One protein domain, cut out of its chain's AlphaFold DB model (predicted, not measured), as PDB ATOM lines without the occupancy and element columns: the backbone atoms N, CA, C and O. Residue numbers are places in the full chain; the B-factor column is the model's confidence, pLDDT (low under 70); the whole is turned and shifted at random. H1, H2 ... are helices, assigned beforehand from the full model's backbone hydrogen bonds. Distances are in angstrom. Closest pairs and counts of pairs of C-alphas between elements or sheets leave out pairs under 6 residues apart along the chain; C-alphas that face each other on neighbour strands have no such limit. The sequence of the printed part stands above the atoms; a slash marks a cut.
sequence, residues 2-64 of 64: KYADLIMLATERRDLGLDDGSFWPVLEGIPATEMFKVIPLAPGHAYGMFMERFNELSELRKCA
ATOM      1  N   LYS A   2     107.688 101.727 108.719       88.62
ATOM      2  CA  LYS A   2     106.424 101.250 108.110       88.62
ATOM      3  C   LYS A   2     106.380  99.802 107.580       88.62
ATOM      4  O   LYS A   2     105.379  99.131 107.765       88.62
ATOM      5  N   TYR A   3     107.428  99.310 106.913       94.75
ATOM      6  CA  TYR A   3     107.422  97.941 106.368       94.75
ATOM      7  C   TYR A   3     107.519  96.857 107.455       94.75
ATOM      8  O   TYR A   3     106.896  95.808 107.336       94.75
ATOM      9  N   ALA A   4     108.254  97.126 108.540       95.50
ATOM     10  CA  ALA A   4     108.338  96.202 109.668       95.50
ATOM     11  C   ALA A   4     106.984  96.087 110.385       95.50
ATOM     12  O   ALA A   4     106.589  94.987 110.749       95.50
ATOM     13  N   ASP A   5     106.251  97.199 110.500       96.25
ATOM     14  CA  ASP A   5     104.904  97.217 111.080       96.25
ATOM     15  C   ASP A   5     103.924  96.362 110.254       96.25
ATOM     16  O   ASP A   5     103.096  95.651 110.815       96.25
ATOM     17  N   LEU A   6     104.050  96.363 108.919       97.31
ATOM     18  CA  LEU A   6     103.233  95.516 108.041       97.31
ATOM     19  C   LEU A   6     103.579  94.029 108.169       97.31
ATOM     20  O   LEU A   6     102.670  93.203 108.219       97.31
ATOM     21  N   ILE A   7     104.869  93.681 108.262       97.75
ATOM     22  CA  ILE A   7     105.286  92.298 108.549       97.75
ATOM     23  C   ILE A   7     104.731  91.857 109.907       97.75
ATOM     24  O   ILE A   7     104.214  90.745 110.022       97.75
ATOM     25  N   MET A   8     104.793  92.721 110.925       97.44
ATOM     26  CA  MET A   8     104.216  92.442 112.241       97.44
ATOM     27  C   MET A   8     102.708  92.217 112.160       97.44
ATOM     28  O   MET A   8     102.240  91.202 112.664       97.44
ATOM     29  N   LEU A   9     101.966  93.067 111.447       96.69
ATOM     30  CA  LEU A   9     100.523  92.909 111.259       96.69
ATOM     31  C   LEU A   9     100.163  91.602 110.527       96.69
ATOM     32  O   LEU A   9      99.235  90.901 110.927       96.69
ATOM     33  N   ALA A  10     100.907  91.241 109.474       97.00
ATOM     34  CA  ALA A  10     100.727  89.961 108.781       97.00
ATOM     35  C   ALA A  10     101.001  88.766 109.712       97.00
ATOM     36  O   ALA A  10     100.283  87.766 109.683       97.00
ATOM     37  N   THR A  11     102.017  88.890 110.567       97.69
ATOM     38  CA  THR A  11     102.406  87.867 111.550       97.69
ATOM     39  C   THR A  11     101.349  87.716 112.645       97.69
ATOM     40  O   THR A  11     100.924  86.600 112.931       97.69
ATOM     41  N   GLU A  12     100.851  88.825 113.194       97.56
ATOM     42  CA  GLU A  12      99.748  88.865 114.162       97.56
ATOM     43  C   GLU A  12      98.483  88.226 113.599       97.56
ATOM     44  O   GLU A  12      97.861  87.398 114.263       97.56
ATOM     45  N   ARG A  13      98.121  88.559 112.354       96.62
ATOM     46  CA  ARG A  13      96.941  87.994 111.695       96.62
ATOM     47  C   ARG A  13      96.996  86.467 111.621       96.62
ATOM     48  O   ARG A  13      95.992  85.816 111.912       96.62
ATOM     49  N   ARG A  14      98.156  85.908 111.255       95.94
ATOM     50  CA  ARG A  14      98.391  84.457 111.199       95.94
ATOM     51  C   ARG A  14      98.358  83.834 112.594       95.94
ATOM     52  O   ARG A  14      97.647  82.857 112.810       95.94
ATOM     53  N   ASP A  15      99.127  84.382 113.530       97.50
ATOM     54  CA  ASP A  15      99.393  83.727 114.815       97.50
ATOM     55  C   ASP A  15      98.227  83.849 115.805       97.50
ATOM     56  O   ASP A  15      98.000  82.942 116.606       97.50
ATOM     57  N   LEU A  16      97.455  84.937 115.730       96.75
ATOM     58  CA  LEU A  16      96.284  85.175 116.579       96.75
ATOM     59  C   LEU A  16      94.981  84.628 115.975       96.75
ATOM     60  O   LEU A  16      93.918  84.803 116.567       96.75
ATOM     61  N   GLY A  17      95.047  83.973 114.808       93.88
ATOM     62  CA  GLY A  17      93.878  83.395 114.143       93.88
ATOM     63  C   GLY A  17      92.854  84.443 113.701       93.88
ATOM     64  O   GLY A  17      91.655  84.188 113.762       93.88
ATOM     65  N   LEU A  18      93.318  85.625 113.281       93.44
ATOM     66  CA  LEU A  18      92.454  86.711 112.792       93.44
ATOM     67  C   LEU A  18      92.090  86.546 111.311       93.44
ATOM     68  O   LEU A  18      91.341  87.355 110.768       93.44
ATOM     69  N   ASP A  19      92.657  85.543 110.640       89.62
ATOM     70  CA  ASP A  19      92.338  85.240 109.253       89.62
ATOM     71  C   ASP A  19      90.993  84.508 109.142       89.62
ATOM     72  O   ASP A  19      90.901  83.292 109.301       89.62
ATOM     73  N   ASP A  20      89.945  85.274 108.856       92.81
ATOM     74  CA  ASP A  20      88.595  84.800 108.541       92.81
ATOM     75  C   ASP A  20      88.375  84.578 107.028       92.81
ATOM     76  O   ASP A  20      87.248  84.351 106.584       92.81
ATOM     77  N   GLY A  21      89.441  84.661 106.221       90.38
ATOM     78  CA  GLY A  21      89.390  84.619 104.760       90.38
ATOM     79  C   GLY A  21      89.141  85.977 104.089       90.38
ATOM     80  O   GLY A  21      89.127  86.046 102.859       90.38
ATOM     81  N   SER A  22      88.968  87.072 104.842       93.38
ATOM     82  CA  SER A  22      88.783  88.416 104.274       93.38
ATOM     83  C   SER A  22      90.068  88.986 103.661       93.38
ATOM     84  O   SER A  22      91.144  88.958 104.256       93.38
ATOM     85  N   PHE A  23      89.993  89.583 102.472       94.00
ATOM     86  CA  PHE A  23      91.168  90.215 101.863       94.00
ATOM     87  C   PHE A  23      91.514  91.545 102.548       94.00
ATOM     88  O   PHE A  23      90.652  92.415 102.680       94.00
ATOM     89  N   TRP A  24      92.776  91.729 102.959       95.25
ATOM     90  CA  TRP A  24      93.287  93.007 103.472       95.25
ATOM     91  C   TRP A  24      94.261  93.615 102.454       95.25
ATOM     92  O   TRP A  24      95.415  93.189 102.414       95.25
ATOM     93  N   PRO A  25      93.851  94.636 101.673       96.31
ATOM     94  CA  PRO A  25      94.698  95.232 100.635       96.31
ATOM     95  C   PRO A  25      96.052  95.734 101.148       96.31
ATOM     96  O   PRO A  25      97.055  95.679 100.449       96.31
ATOM     97  N   VAL A  26      96.103  96.188 102.404       95.44
ATOM     98  CA  VAL A  26      97.336  96.682 103.036       95.44
ATOM     99  C   VAL A  26      98.392  95.588 103.267       95.44
ATOM    100  O   VAL A  26      99.558  95.907 103.479       95.44
ATOM    101  N   LEU A  27      97.997  94.311 103.222       96.12
ATOM    102  CA  LEU A  27      98.878  93.153 103.389       96.12
ATOM    103  C   LEU A  27      99.196  92.441 102.065       96.12
ATOM    104  O   LEU A  27      99.856  91.402 102.076       96.12
ATOM    105  N   GLU A  28      98.755  92.969 100.920       95.94
ATOM    106  CA  GLU A  28      99.053  92.363  99.622       95.94
ATOM    107  C   GLU A  28     100.571  92.317  99.374       95.94
ATOM    108  O   GLU A  28     101.259  93.337  99.393       95.94
ATOM    109  N   GLY A  29     101.107  91.108  99.178       95.06
ATOM    110  CA  GLY A  29     102.542  90.882  98.985       95.06
ATOM    111  C   GLY A  29     103.405  91.035 100.246       95.06
ATOM    112  O   GLY A  29     104.626  90.924 100.148       95.06
ATOM    113  N   ILE A  30     102.808  91.261 101.421       97.38
ATOM    114  CA  ILE A  30     103.531  91.356 102.694       97.38
ATOM    115  C   ILE A  30     103.604  89.973 103.356       97.38
ATOM    116  O   ILE A  30     102.563  89.413 103.706       97.38
ATOM    117  N   PRO A  31     104.804  89.406 103.576       96.44
ATOM    118  CA  PRO A  31     104.933  88.125 104.257       96.44
ATOM    119  C   PRO A  31     104.820  88.279 105.780       96.44
ATOM    120  O   PRO A  31     105.323  89.241 106.362       96.44
ATOM    121  N   ALA A  32     104.237  87.276 106.439       96.88
ATOM    122  CA  ALA A  32     104.463  87.050 107.863       96.88
ATOM    123  C   ALA A  32     105.895  86.529 108.089       96.88
ATOM    124  O   ALA A  32     106.449  85.833 107.235       96.88
ATOM    125  N   THR A  33     106.507  86.853 109.230       96.69
ATOM    126  CA  THR A  33     107.844  86.339 109.569       96.69
ATOM    127  C   THR A  33     107.769  84.981 110.266       96.69
ATOM    128  O   THR A  33     106.813  84.679 110.981       96.69
ATOM    129  N   GLU A  34     108.801  84.159 110.077       95.81
ATOM    130  CA  GLU A  34     109.007  82.885 110.789       95.81
ATOM    131  C   GLU A  34     110.059  83.005 111.906       95.81
ATOM    132  O   GLU A  34     110.348  82.036 112.604       95.81
ATOM    133  N   MET A  35     110.664  84.188 112.088       96.50
ATOM    134  CA  MET A  35     111.723  84.393 113.089       96.50
ATOM    135  C   MET A  35     111.216  84.263 114.530       96.50
ATOM    136  O   MET A  35     111.992  83.954 115.432       96.50
ATOM    137  N   PHE A  36     109.934  84.538 114.756       94.25
ATOM    138  CA  PHE A  36     109.272  84.456 116.052       94.25
ATOM    139  C   PHE A  36     107.762  84.306 115.854       94.25
ATOM    140  O   PHE A  36     107.246  84.533 114.760       94.25
ATOM    141  N   LYS A  37     107.062  83.936 116.930       95.50
ATOM    142  CA  LYS A  37     105.598  83.903 116.983       95.50
ATOM    143  C   LYS A  37     105.067  85.043 117.832       95.50
ATOM    144  O   LYS A  37     105.653  85.355 118.870       95.50
ATOM    145  N   VAL A  38     103.933  85.605 117.434       96.56
ATOM    146  CA  VAL A  38     103.190  86.548 118.265       96.56
ATOM    147  C   VAL A  38     102.207  85.780 119.138       96.56
ATOM    148  O   VAL A  38     101.292  85.125 118.648       96.56
ATOM    149  N   ILE A  39     102.405  85.860 120.452       96.75
ATOM    150  CA  ILE A  39     101.511  85.271 121.450       96.75
ATOM    151  C   ILE A  39     101.039  86.351 122.428       96.75
ATOM    152  O   ILE A  39     101.834  87.217 122.805       96.75
ATOM    153  N   PRO A  40      99.773  86.321 122.878       97.00
ATOM    154  CA  PRO A  40      99.308  87.235 123.910       97.00
ATOM    155  C   PRO A  40     100.060  87.012 125.226       97.00
ATOM    156  O   PRO A  40     100.214  85.881 125.686       97.00
ATOM    157  N   LEU A  41     100.489  88.104 125.857       97.31
ATOM    158  CA  LEU A  41     101.140  88.091 127.165       97.31
ATOM    159  C   LEU A  41     100.280  88.813 128.202       97.31
ATOM    160  O   LEU A  41      99.556  89.758 127.888       97.31
ATOM    161  N   ALA A  42     100.405  88.401 129.465       98.19
ATOM    162  CA  ALA A  42      99.849  89.165 130.575       98.19
ATOM    163  C   ALA A  42     100.493  90.569 130.630       98.19
ATOM    164  O   ALA A  42     101.694  90.684 130.359       98.19
ATOM    165  N   PRO A  43      99.758  91.622 131.045       98.38
ATOM    166  CA  PRO A  43     100.262  92.998 131.005       98.38
ATOM    167  C   PRO A  43     101.618  93.199 131.698       98.38
ATOM    168  O   PRO A  43     102.489  93.877 131.161       98.38
ATOM    169  N   GLY A  44     101.830  92.558 132.855       98.31
ATOM    170  CA  GLY A  44     103.100  92.638 133.585       98.31
ATOM    171  C   GLY A  44     104.286  92.032 132.826       98.31
ATOM    172  O   GLY A  44     105.365  92.620 132.819       98.31
ATOM    173  N   HIS A  45     104.087  90.904 132.133       97.88
ATOM    174  CA  HIS A  45     105.134  90.283 131.313       97.88
ATOM    175  C   HIS A  45     105.452  91.127 130.076       97.88
ATOM    176  O   HIS A  45     106.623  91.359 129.790       97.88
ATOM    177  N   ALA A  46     104.426  91.637 129.384       97.88
ATOM    178  CA  ALA A  46     104.614  92.502 128.221       97.88
ATOM    179  C   ALA A  46     105.401  93.775 128.578       97.88
ATOM    180  O   ALA A  46     106.357  94.127 127.888       97.88
ATOM    181  N   TYR A  47     105.045  94.426 129.694       98.00
ATOM    182  CA  TYR A  47     105.767  95.593 130.200       98.00
ATOM    183  C   TYR A  47     107.225  95.264 130.539       98.00
ATOM    184  O   TYR A  47     108.128  95.983 130.112       98.00
ATOM    185  N   GLY A  48     107.461  94.167 131.266       98.25
ATOM    186  CA  GLY A  48     108.809  93.732 131.636       98.25
ATOM    187  C   GLY A  48     109.709  93.520 130.418       98.25
ATOM    188  O   GLY A  48     110.781  94.115 130.344       98.25
ATOM    189  N   MET A  49     109.238  92.752 129.429       97.19
ATOM    190  CA  MET A  49     109.991  92.471 128.198       97.19
ATOM    191  C   MET A  49     110.256  93.735 127.368       97.19
ATOM    192  O   MET A  49     111.345  93.906 126.820       97.19
ATOM    193  N   PHE A  50     109.282  94.648 127.289       96.94
ATOM    194  CA  PHE A  50     109.471  95.926 126.603       96.94
ATOM    195  C   PHE A  50     110.566  96.765 127.275       96.94
ATOM    196  O   PHE A  50     111.471  97.262 126.599       96.94
ATOM    197  N   MET A  51     110.505  96.904 128.604       98.19
ATOM    198  CA  MET A  51     111.470  97.701 129.362       98.19
ATOM    199  C   MET A  51     112.875  97.099 129.323       98.19
ATOM    200  O   MET A  51     113.845  97.847 129.224       98.19
ATOM    201  N   GLU A  52     112.998  95.772 129.356       97.69
ATOM    202  CA  GLU A  52     114.276  95.071 129.209       97.69
ATOM    203  C   GLU A  52     114.962  95.446 127.890       97.69
ATOM    204  O   GLU A  52     116.081  95.967 127.898       97.69
ATOM    205  N   ARG A  53     114.259  95.293 126.759       95.88
ATOM    206  CA  ARG A  53     114.815  95.634 125.443       95.88
ATOM    207  C   ARG A  53     115.078  97.133 125.292       95.88
ATOM    208  O   ARG A  53     116.064  97.526 124.668       95.88
ATOM    209  N   PHE A  54     114.211  97.980 125.849       96.38
ATOM    210  CA  PHE A  54     114.408  99.428 125.849       96.38
ATOM    211  C   PHE A  54     115.690  99.826 126.590       96.38
ATOM    212  O   PHE A  54     116.470 100.628 126.071       96.38
ATOM    213  N   ASN A  55     115.923  99.259 127.775       95.81
ATOM    214  CA  ASN A  55     117.122  99.524 128.563       95.81
ATOM    215  C   ASN A  55     118.372  99.021 127.835       95.81
ATOM    216  O   ASN A  55     119.325  99.779 127.697       95.81
ATOM    217  N   GLU A  56     118.343  97.802 127.286       95.62
ATOM    218  CA  GLU A  56     119.456  97.243 126.506       95.62
ATOM    219  C   GLU A  56     119.873  98.176 125.356       95.62
ATOM    220  O   GLU A  56     121.042  98.539 125.218       95.62
ATOM    221  N   LEU A  57     118.903  98.627 124.555       94.56
ATOM    222  CA  LEU A  57     119.156  99.537 123.436       94.56
ATOM    223  C   LEU A  57     119.599 100.933 123.894       94.56
ATOM    224  O   LEU A  57     120.380 101.590 123.204       94.56
ATOM    225  N   SER A  58     119.101 101.398 125.039       92.75
ATOM    226  CA  SER A  58     119.478 102.694 125.610       92.75
ATOM    227  C   SER A  58     120.918 102.691 126.118       92.75
ATOM    228  O   SER A  58     121.634 103.663 125.883       92.75
ATOM    229  N   GLU A  59     121.372 101.605 126.747       89.00
ATOM    230  CA  GLU A  59     122.768 101.463 127.175       89.00
ATOM    231  C   GLU A  59     123.718 101.353 125.976       89.00
ATOM    232  O   GLU A  59     124.734 102.045 125.945       89.00
ATOM    233  N   LEU A  60     123.357 100.594 124.934       79.69
ATOM    234  CA  LEU A  60     124.153 100.512 123.699       79.69
ATOM    235  C   LEU A  60     124.363 101.886 123.040       79.69
ATOM    236  O   LEU A  60     125.432 102.153 122.498       79.69
ATOM    237  N   ARG A  61     123.367 102.779 123.114       73.25
ATOM    238  CA  ARG A  61     123.471 104.149 122.584       73.25
ATOM    239  C   ARG A  61     124.366 105.071 123.408       73.25
ATOM    240  O   ARG A  61     124.825 106.061 122.857       73.25
ATOM    241  N   LYS A  62     124.602 104.800 124.695       67.56
ATOM    242  CA  LYS A  62     125.511 105.618 125.523       67.56
ATOM    243  C   LYS A  62     126.984 105.365 125.198       67.56
ATOM    244  O   LYS A  62     127.820 106.206 125.506       67.56
ATOM    245  N   CYS A  63     127.295 104.214 124.605       56.88
ATOM    246  CA  CYS A  63     128.648 103.831 124.208       56.88
ATOM    247  C   CYS A  63     128.954 104.108 122.722       56.88
ATOM    248  O   CYS A  63     129.997 103.660 122.247       56.88
ATOM    249  N   ALA A  64     128.060 104.801 122.003       50.44
ATOM    250  CA  ALA A  64     128.167 105.118 120.576       50.44
ATOM    251  C   ALA A  64     128.385 106.616 120.325       50.44
ATOM    252  O   ALA A  64     127.836 107.433 121.099       50.44
TER     253      ALA A  64
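This is residues 2 to 64 of the 64 residues of the protein "CPS-53 (KpLE1) prophage protein" of Escherichia coli (UniProt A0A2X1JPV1). A small body, made of H1 and the long loop that folds back across it, has the longer helix H2 as a free arm. The arm sticks out with residues 42 to 48 and 50 to 64. The printed part has 63 residues with two named helices, H1 then H2, and no named strand; the class is all helix. The whole is loose, with a radius of gyration of the C-alphas of 15.2 A, and elongated, spanning 46 by 29 by 17 A.

H1, residues 2 to 15, and H2, residues 43 to 62, are apart, with no C-alpha of the one within 8 A of the other. In both helices every O i to N i+4 pair is within hydrogen-bond range.

H1 begins at C-alpha 2 (106.424, 101.250, 108.110) and is 20.0 A long from first to last C-alpha. H2 is 28.8 A long and ends at C-alpha 62 (125.511, 105.618, 125.523).

The C-alphas farthest apart, of Gly 21 and Cys 63, are 47.8 A apart. The link from H1 to H2 is long, 27 residues. The printed part has no cut. Residues 62 to 64 have pLDDT under 70.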